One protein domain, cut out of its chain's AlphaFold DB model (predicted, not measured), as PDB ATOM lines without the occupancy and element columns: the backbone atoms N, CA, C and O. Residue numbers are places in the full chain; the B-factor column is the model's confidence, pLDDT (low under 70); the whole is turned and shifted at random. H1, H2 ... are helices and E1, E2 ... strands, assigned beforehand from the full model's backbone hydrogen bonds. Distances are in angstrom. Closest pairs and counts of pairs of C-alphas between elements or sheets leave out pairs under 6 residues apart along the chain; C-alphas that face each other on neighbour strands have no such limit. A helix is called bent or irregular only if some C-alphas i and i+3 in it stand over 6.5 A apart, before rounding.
ATOM      1  N   GLU A   9      20.873  20.089  17.157       91.88
ATOM      2  CA  GLU A   9      20.750  20.478  15.756       91.88
ATOM      3  C   GLU A   9      19.356  20.210  15.206       91.88
ATOM      4  O   GLU A   9      18.811  21.055  14.494       91.88
ATOM      5  N   CYS A  10      18.778  19.057  15.550       92.62
ATOM      6  CA  CYS A  10      17.428  18.711  15.142       92.62
ATOM      7  C   CYS A  10      16.459  19.756  15.693       92.62
ATOM      8  O   CYS A  10      15.825  20.441  14.898       92.62
ATOM      9  N   LYS A  11      16.465  20.010  17.009       92.50
ATOM     10  CA  LYS A  11      15.613  21.028  17.658       92.50
ATOM     11  C   LYS A  11      15.716  22.404  16.988       92.50
ATOM     12  O   LYS A  11      14.706  23.061  16.762       92.50
ATOM     13  N   LYS A  12      16.931  22.834  16.627       92.31
ATOM     14  CA  LYS A  12      17.185  24.151  16.018       92.31
ATOM     15  C   LYS A  12      16.540  24.333  14.642       92.31
ATOM     16  O   LYS A  12      16.177  25.454  14.282       92.31
ATOM     17  N   TYR A  13      16.467  23.272  13.844       90.69
ATOM     18  CA  TYR A  13      15.983  23.350  12.463       90.69
ATOM     19  C   TYR A  13      14.668  22.592  12.234       90.69
ATOM     20  O   TYR A  13      14.115  22.712  11.144       90.69
ATOM     21  N   TYR A  14      14.150  21.879  13.241       91.00
ATOM     22  CA  TYR A  14      12.971  21.013  13.150       91.00
ATOM     23  C   TYR A  14      11.766  21.744  12.564       91.00
ATOM     24  O   TYR A  14      11.234  21.326  11.541       91.00
ATOM     25  N   SER A  15      11.430  22.906  13.133       91.50
ATOM     26  CA  SER A  15      10.278  23.729  12.740       91.50
ATOM     27  C   SER A  15      10.344  24.290  11.316       91.50
ATOM     28  O   SER A  15       9.369  24.851  10.824       91.50
ATOM     29  N   ARG A  16      11.485  24.155  10.627       89.56
ATOM     30  CA  ARG A  16      11.630  24.549   9.218       89.56
ATOM     31  C   ARG A  16      11.141  23.482   8.245       89.56
ATOM     32  O   ARG A  16      10.972  23.789   7.072       89.56
ATOM     33  N   LEU A  17      10.997  22.242   8.709       88.06
ATOM     34  CA  LEU A  17      10.561  21.108   7.896       88.06
ATOM     35  C   LEU A  17       9.332  20.431   8.471       88.06
ATOM     36  O   LEU A  17       8.480  20.014   7.696       88.06
ATOM     37  N   PHE A  18       9.231  20.349   9.795       90.69
ATOM     38  CA  PHE A  18       8.168  19.643  10.489       90.69
ATOM     39  C   PHE A  18       7.416  20.565  11.443       90.69
ATOM     40  O   PHE A  18       8.009  21.429  12.083       90.69
ATOM     41  N   ASN A  19       6.108  20.366  11.552       91.06
ATOM     42  CA  ASN A  19       5.284  20.998  12.576       91.06
ATOM     43  C   ASN A  19       5.276  20.173  13.874       91.06
ATOM     44  O   ASN A  19       5.887  19.104  13.962       91.06
ATOM     45  N   ASP A  20       4.543  20.651  14.876       89.00
ATOM     46  CA  ASP A  20       4.461  20.020  16.201       89.00
ATOM     47  C   ASP A  20       3.854  18.607  16.159       89.00
ATOM     48  O   ASP A  20       4.138  17.773  17.014       89.00
ATOM     49  N   ASN A  21       3.085  18.298  15.111       89.00
ATOM     50  CA  ASN A  21       2.524  16.971  14.858       89.00
ATOM     51  C   ASN A  21       3.481  16.068  14.058       89.00
ATOM     52  O   ASN A  21       3.085  14.995  13.612       89.00
ATOM     53  N   SER A  22       4.735  16.492  13.860       86.56
ATOM     54  CA  SER A  22       5.760  15.799  13.062       86.56
ATOM     55  C   SER A  22       5.392  15.600  11.587       86.56
ATOM     56  O   SER A  22       5.996  14.783  10.892       86.56
ATOM     57  N   ASN A  23       4.433  16.379  11.087       90.81
ATOM     58  CA  ASN A  23       4.090  16.432   9.672       90.81
ATOM     59  C   ASN A  23       4.949  17.477   8.973       90.81
ATOM     60  O   ASN A  23       5.340  18.469   9.590       90.81
ATOM     61  N   ILE A  24       5.195  17.287   7.679       89.31
ATOM     62  CA  ILE A  24       5.853  18.307   6.859       89.31
ATOM     63  C   ILE A  24       5.024  19.597   6.926       89.31
ATOM     64  O   ILE A  24       3.794  19.544   6.859       89.31
ATOM     65  N   VAL A  25       5.685  20.744   7.094       90.25
ATOM     66  CA  VAL A  25       5.012  22.050   7.123       90.25
ATOM     67  C   VAL A  25       4.223  22.253   5.825       90.25
ATOM     68  O   VAL A  25       4.704  21.946   4.734       90.25
ATOM     69  N   GLU A  26       2.994  22.756   5.943       87.19
ATOM     70  CA  GLU A  26       2.110  22.971   4.799       87.19
ATOM     71  C   GLU A  26       2.761  23.885   3.748       87.19
ATOM     72  O   GLU A  26       3.422  24.871   4.077       87.19
ATOM     73  N   GLY A  27       2.609  23.532   2.470       83.75
ATOM     74  CA  GLY A  27       3.242  24.250   1.359       83.75
ATOM     75  C   GLY A  27       4.746  23.986   1.190       83.75
ATOM     76  O   GLY A  27       5.370  24.589   0.315       83.75
ATOM     77  N   HIS A  28       5.344  23.088   1.985       83.88
ATOM     78  CA  HIS A  28       6.743  22.688   1.836       83.88
ATOM     79  C   HIS A  28       6.881  21.343   1.108       83.88
ATOM     80  O   HIS A  28       6.469  20.298   1.605       83.88
ATOM     81  N   GLU A  29       7.513  21.347  -0.066       82.38
ATOM     82  CA  GLU A  29       7.827  20.132  -0.829       82.38
ATOM     83  C   GLU A  29       9.243  19.643  -0.499       82.38
ATOM     84  O   GLU A  29      10.201  20.410  -0.612       82.38
ATOM     85  N   LEU A  30       9.395  18.370  -0.110       75.75
ATOM     86  CA  LEU A  30      10.674  17.799   0.349       75.75
ATOM     87  C   LEU A  30      11.668  17.460  -0.768       75.75
ATOM     88  O   LEU A  30      12.874  17.583  -0.561       75.75
ATOM     89  N   TYR A  31      11.203  17.012  -1.931       71.06
ATOM     90  CA  TYR A  31      12.101  16.410  -2.919       71.06
ATOM     91  C   TYR A  31      12.188  17.216  -4.205       71.06
ATOM     92  O   TYR A  31      13.239  17.765  -4.488       71.06
ATOM     93  N   VAL A  32      11.132  17.355  -4.993       73.62
ATOM     94  CA  VAL A  32      11.203  18.109  -6.257       73.62
ATOM     95  C   VAL A  32      10.308  19.332  -6.132       73.62
ATOM     96  O   VAL A  32       9.207  19.160  -5.627       73.62
ATOM     97  N   PRO A  33      10.758  20.537  -6.545       78.44
ATOM     98  CA  PRO A  33      12.052  20.878  -7.165       78.44
ATOM     99  C   PRO A  33      13.189  21.202  -6.173       78.44
ATOM    100  O   PRO A  33      14.321  21.439  -6.591       78.44
ATOM    101  N   LYS A  34      12.927  21.214  -4.860       84.00
ATOM    102  CA  LYS A  34      13.845  21.743  -3.828       84.00
ATOM    103  C   LYS A  34      14.849  20.731  -3.248       84.00
ATOM    104  O   LYS A  34      15.358  20.931  -2.144       84.00
ATOM    105  N   LEU A  35      15.174  19.662  -3.980       85.06
ATOM    106  CA  LEU A  35      15.929  18.500  -3.477       85.06
ATOM    107  C   LEU A  35      17.208  18.909  -2.752       85.06
ATOM    108  O   LEU A  35      17.430  18.543  -1.604       85.06
ATOM    109  N   GLN A  36      18.036  19.710  -3.422       87.62
ATOM    110  CA  GLN A  36      19.342  20.105  -2.901       87.62
ATOM    111  C   GLN A  36      19.236  20.977  -1.646       87.62
ATOM    112  O   GLN A  36      20.070  20.876  -0.746       87.62
ATOM    113  N   GLU A  37      18.240  21.859  -1.580       88.38
ATOM    114  CA  GLU A  37      18.022  22.734  -0.426       88.38
ATOM    115  C   GLU A  37      17.550  21.925   0.779       88.38
ATOM    116  O   GLU A  37      18.086  22.071   1.881       88.38
ATOM    117  N   ASN A  38      16.610  21.011   0.548       88.62
ATOM    118  CA  ASN A  38      16.072  20.150   1.586       88.62
ATOM    119  C   ASN A  38      17.095  19.130   2.071       88.62
ATOM    120  O   ASN A  38      17.233  18.959   3.277       88.62
ATOM    121  N   GLU A  39      17.900  18.530   1.191       88.94
ATOM    122  CA  GLU A  39      19.008  17.670   1.613       88.94
ATOM    123  C   GLU A  39      20.014  18.422   2.491       88.94
ATOM    124  O   GLU A  39      20.466  17.897   3.512       88.94
ATOM    125  N   LYS A  40      20.353  19.670   2.138       90.31
ATOM    126  CA  LYS A  40      21.224  20.513   2.972       90.31
ATOM    127  C   LYS A  40      20.594  20.778   4.337       90.31
ATOM    128  O   LYS A  40      21.306  20.753   5.341       90.31
ATOM    129  N   LEU A  41      19.289  21.038   4.392       89.69
ATOM    130  CA  LEU A  41      18.574  21.296   5.642       89.69
ATOM    131  C   LEU A  41      18.466  20.037   6.515       89.69
ATOM    132  O   LEU A  41      18.774  20.097   7.702       89.69
ATOM    133  N   ILE A  42      18.149  18.892   5.911       90.12
ATOM    134  CA  ILE A  42      18.141  17.567   6.542       90.12
ATOM    135  C   ILE A  42      19.507  17.271   7.155       90.12
ATOM    136  O   ILE A  42      19.620  17.052   8.358       90.12
ATOM    137  N   ARG A  43      20.588  17.424   6.387       91.25
ATOM    138  CA  ARG A  43      21.944  17.251   6.921       91.25
ATOM    139  C   ARG A  43      22.271  18.242   8.046       91.25
ATOM    140  O   ARG A  43      22.954  17.863   8.996       91.25
ATOM    141  N   LYS A  44      21.774  19.482   7.996       90.94
ATOM    142  CA  LYS A  44      21.951  20.467   9.081       90.94
ATOM    143  C   LYS A  44      21.200  20.109  10.365       90.94
ATOM    144  O   LYS A  44      21.653  20.529  11.422       90.94
ATOM    145  N   MET A  45      20.123  19.321  10.296       92.38
ATOM    146  CA  MET A  45      19.426  18.775  11.474       92.38
ATOM    147  C   MET A  45      20.229  17.687  12.204       92.38
ATOM    148  O   MET A  45      19.801  17.209  13.251       92.38
ATOM    149  N   GLY A  46      21.386  17.275  11.679       92.62
ATOM    150  CA  GLY A  46      22.156  16.181  12.263       92.62
ATOM    151  C   GLY A  46      21.520  14.818  11.987       92.62
ATOM    152  O   GLY A  46      21.453  13.978  12.880       92.62
ATOM    153  N   SER A  47      21.052  14.588  10.758       92.69
ATOM    154  CA  SER A  47      20.542  13.287  10.330       92.69
ATOM    155  C   SER A  47      21.527  12.150  10.582       92.69
ATOM    156  O   SER A  47      22.740  12.279  10.407       92.69
ATOM    157  N   ILE A  48      20.970  10.999  10.938       93.31
ATOM    158  CA  ILE A  48      21.696   9.745  11.101       93.31
ATOM    159  C   ILE A  48      21.748   9.070   9.726       93.31
ATOM    160  O   ILE A  48      20.725   8.649   9.197       93.31
ATOM    161  N   MET A  49      22.933   9.011   9.115       89.19
ATOM    162  CA  MET A  49      23.119   8.455   7.759       89.19
ATOM    163  C   MET A  49      23.680   7.034   7.751       89.19
ATOM    164  O   MET A  49      23.880   6.444   6.690       89.19
ATOM    165  N   ARG A  50      23.991   6.490   8.927       92.31
ATOM    166  CA  ARG A  50      24.542   5.148   9.103       92.31
ATOM    167  C   ARG A  50      23.760   4.425  10.198       92.31
ATOM    168  O   ARG A  50      23.300   5.100  11.117       92.31
ATOM    169  N   PRO A  51      23.610   3.092  10.116       95.38
ATOM    170  CA  PRO A  51      22.925   2.333  11.150       95.38
ATOM    171  C   PRO A  51      23.531   2.595  12.540       95.38
ATOM    172  O   PRO A  51      24.761   2.633  12.656       95.38
ATOM    173  N   PRO A  52      22.704   2.783  13.581       95.25
ATOM    174  CA  PRO A  52      23.187   2.866  14.952       95.25
ATOM    175  C   PRO A  52      23.765   1.519  15.410       95.25
ATOM    176  O   PRO A  52      23.400   0.460  14.898       95.25
ATOM    177  N   VAL A  53      24.635   1.558  16.415       97.12
ATOM    178  CA  VAL A  53      25.152   0.372  17.107       97.12
ATOM    179  C   VAL A  53      24.445   0.246  18.450       97.12
ATOM    180  O   VAL A  53      24.393   1.211  19.207       97.12
ATOM    181  N   LEU A  54      23.922  -0.941  18.758       96.19
ATOM    182  CA  LEU A  54      23.335  -1.261  20.058       96.19
ATOM    183  C   LEU A  54      24.297  -2.162  20.837       96.19
ATOM    184  O   LEU A  54      24.694  -3.215  20.336       96.19
ATOM    185  N   LYS A  55      24.659  -1.766  22.058       95.88
ATOM    186  CA  LYS A  55      25.484  -2.579  22.960       95.88
ATOM    187  C   LYS A  55      25.221  -2.203  24.415       95.88
ATOM    188  O   LYS A  55      25.127  -1.022  24.714       95.88
ATOM    189  N   ASP A  56      25.123  -3.190  25.305       94.94
ATOM    190  CA  ASP A  56      25.020  -2.995  26.761       94.94
ATOM    191  C   ASP A  56      23.955  -1.956  27.170       94.94
ATOM    192  O   ASP A  56      24.228  -1.055  27.956       94.94
ATOM    193  N   HIS A  57      22.747  -2.032  26.595       94.62
ATOM    194  CA  HIS A  57      21.653  -1.060  26.791       94.62
ATOM    195  C   HIS A  57      21.958   0.381  26.352       94.62
ATOM    196  O   HIS A  57      21.282   1.314  26.771       94.62
ATOM    197  N   HIS A  58      22.933   0.571  25.467       94.94
ATOM    198  CA  HIS A  58      23.257   1.865  24.880       94.94
ATOM    199  C   HIS A  58      23.117   1.838  23.360       94.94
ATOM    200  O   HIS A  58      23.559   0.898  22.695       94.94
ATOM    201  N   VAL A  59      22.542   2.905  22.807       95.06
ATOM    202  CA  VAL A  59      22.507   3.169  21.366       95.06
ATOM    203  C   VAL A  59      23.570   4.209  21.034       95.06
ATOM    204  O   VAL A  59      23.523   5.334  21.529       95.06
ATOM    205  N   LEU A  60      24.515   3.838  20.174       95.88
ATOM    206  CA  LEU A  60      25.568   4.704  19.658       95.88
ATOM    207  C   LEU A  60      25.274   5.075  18.201       95.88
ATOM    208  O   LEU A  60      25.063   4.197  17.365       95.88
ATOM    209  N   PHE A  61      25.307   6.362  17.866       95.75
ATOM    210  CA  PHE A  61      25.134   6.813  16.485       95.75
ATOM    211  C   PHE A  61      25.850   8.129  16.194       95.75
ATOM    212  O   PHE A  61      25.948   9.021  17.038       95.75
ATOM    213  N   GLY A  62      26.343   8.243  14.962       95.50
ATOM    214  CA  GLY A  62      26.907   9.475  14.423       95.50
ATOM    215  C   GLY A  62      25.865  10.278  13.651       95.50
ATOM    216  O   GLY A  62      24.968   9.713  13.022       95.50
ATOM    217  N   THR A  63      26.014  11.599  13.656       96.06
ATOM    218  CA  THR A  63      25.154  12.522  12.908       96.06
ATOM    219  C   THR A  63      25.920  13.239  11.802       96.06
ATOM    220  O   THR A  63      27.138  13.407  11.858       96.06
ATOM    221  N   THR A  64      25.201  13.752  10.805       95.44
ATOM    222  CA  THR A  64      25.759  14.625   9.753       95.44
ATOM    223  C   THR A  64      26.305  15.955  10.277       95.44
ATOM    224  O   THR A  64      26.981  16.657   9.531       95.44
ATOM    225  N   ALA A  65      26.048  16.298  11.543       91.06
ATOM    226  CA  ALA A  65      26.634  17.452  12.220       91.06
ATOM    227  C   ALA A  65      28.051  17.175  12.768       91.06
ATOM    228  O   ALA A  65      28.636  18.040  13.413       91.06
ATOM    229  N   GLY A  66      28.602  15.976  12.536       92.00
ATOM    230  CA  GLY A  66      29.928  15.589  13.026       92.00
ATOM    231  C   GLY A  66      29.953  15.235  14.514       92.00
ATOM    232  O   GLY A  66      31.018  15.243  15.122       92.00
ATOM    233  N   LYS A  67      28.791  14.931  15.107       93.81
ATOM    234  CA  LYS A  67      28.660  14.542  16.515       93.81
ATOM    235  C   LYS A  67      28.407  13.046  16.659       93.81
ATOM    236  O   LYS A  67      27.757  12.437  15.809       93.81
ATOM    237  N   LEU A  68      28.888  12.482  17.762       94.75
ATOM    238  CA  LEU A  68      28.637  11.106  18.182       94.75
ATOM    239  C   LEU A  68      27.807  11.132  19.469       94.75
ATOM    240  O   LEU A  68      28.182  11.810  20.423       94.75
ATOM    241  N   TYR A  69      26.694  10.404  19.485       94.12
ATOM    242  CA  TYR A  69      25.798  10.297  20.635       94.12
ATOM    243  C   TYR A  69      25.804   8.873  21.168       94.12
ATOM    244  O   TYR A  69      25.775   7.929  20.382       94.12
ATOM    245  N   CYS A  70      25.794   8.742  22.492       94.94
ATOM    246  CA  CYS A  70      25.576   7.495  23.210       94.94
ATOM    247  C   CYS A  70      24.384   7.705  24.145       94.94
ATOM    248  O   CYS A  70      24.438   8.577  25.012       94.94
ATOM    249  N   ILE A  71      23.303   6.959  23.934       92.88
ATOM    250  CA  ILE A  71      22.061   7.094  24.699       92.88
ATOM    251  C   ILE A  71      21.812   5.804  25.459       92.88
ATOM    252  O   ILE A  71      21.731   4.742  24.843       92.88
ATOM    253  N   ALA A  72      21.658   5.907  26.777       92.12
ATOM    254  CA  ALA A  72      21.193   4.802  27.600       92.12
ATOM    255  C   ALA A  72      19.698   4.557  27.347       92.12
ATOM    256  O   ALA A  72      18.886   5.481  27.412       92.12
ATOM    257  N   LEU A  73      19.339   3.309  27.067       87.38
ATOM    258  CA  LEU A  73      17.956   2.862  26.999       87.38
ATOM    259  C   LEU A  73      17.473   2.609  28.425       87.38
ATOM    260  O   LEU A  73      17.945   1.683  29.085       87.38
TER     261      LEU A  73
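AT A GLANCE: This is residues 9 to 73 of the 75 residues of an uncharacterized protein of Cytophagales bacterium (UniProt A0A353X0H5). The domain is elongated and in two parts: two helices, H1 and H2, with a long loop between them make one part, and a small sheet of three strands makes the other. Neither helix is on the sheet, and residues 45 to 52 run from the helical part to the strands. The printed part has 65 residues, with H1, H2, E1, E2 and E3 in that order along the chain; the sheet's order is E1, E2, E3, with antiparallel neighbours. The class is mixed, helices and strands, though under half of the residues are in named elements. The whole is loose, with a radius of gyration of the C-alphas of 13.9 A and spans of 43 by 24 by 17 A.

HOW THE PARTS SIT: H1, residues 9 to 16, touches H2, residues 35 to 44; their closest C-alphas are those of Glu 9 and Lys 44, 6.8 A apart. They run opposite ways at a tilt of 38 degrees, only just steep, and form a helical hairpin. In H2 every O i to N i+4 pair is within hydrogen-bond range; in H1 2 of 4 are. Neither H1 nor H2 is on the sheet, and H1 is apart from E1, residues 53 to 55, E2, residues 58 to 62, and E3, residues 68 to 72. The three strands form a meander, each strand the antiparallel neighbour of the one before. E1 and E2 are a hairpin at 158 degrees, with N 53 and O 60 2.8 A apart, within hydrogen-bond range. E2 and E3 are a hairpin at 163 degrees, with N 61 and O 69 3.0 A apart, also within range. E1 and E3 are edge strands and E2 is the inner one.

IN THESE COORDINATES: H1 begins at C-alpha 9, (20.750, 20.478, 15.756), and is 11.9 A long; it is irregular, with C-alphas 12 and 15 7.7 A apart. H2 measures 14.1 A and ends at C-alpha 44, (21.951, 20.467, 9.081). E1 has three residues. E2 measures 13.4 A, and E3, 13.6 A long, ends at C-alpha 72, (21.193, 4.802, 27.600).

THE WHOLE: The two C-alphas farthest apart are those of Pro 33 and Asp 56, 43.5 A. The link from H1 to H2, residues 17 to 34, is long; that from H2 to E1 is short, and those from E1 to E2 and from E2 to E3 are tight. Residues 32 to 37, of which 35 to 37 belong to H2, stand free. The printed part has no cut. Its mean pLDDT is 90.3, and no printed residue is under 70.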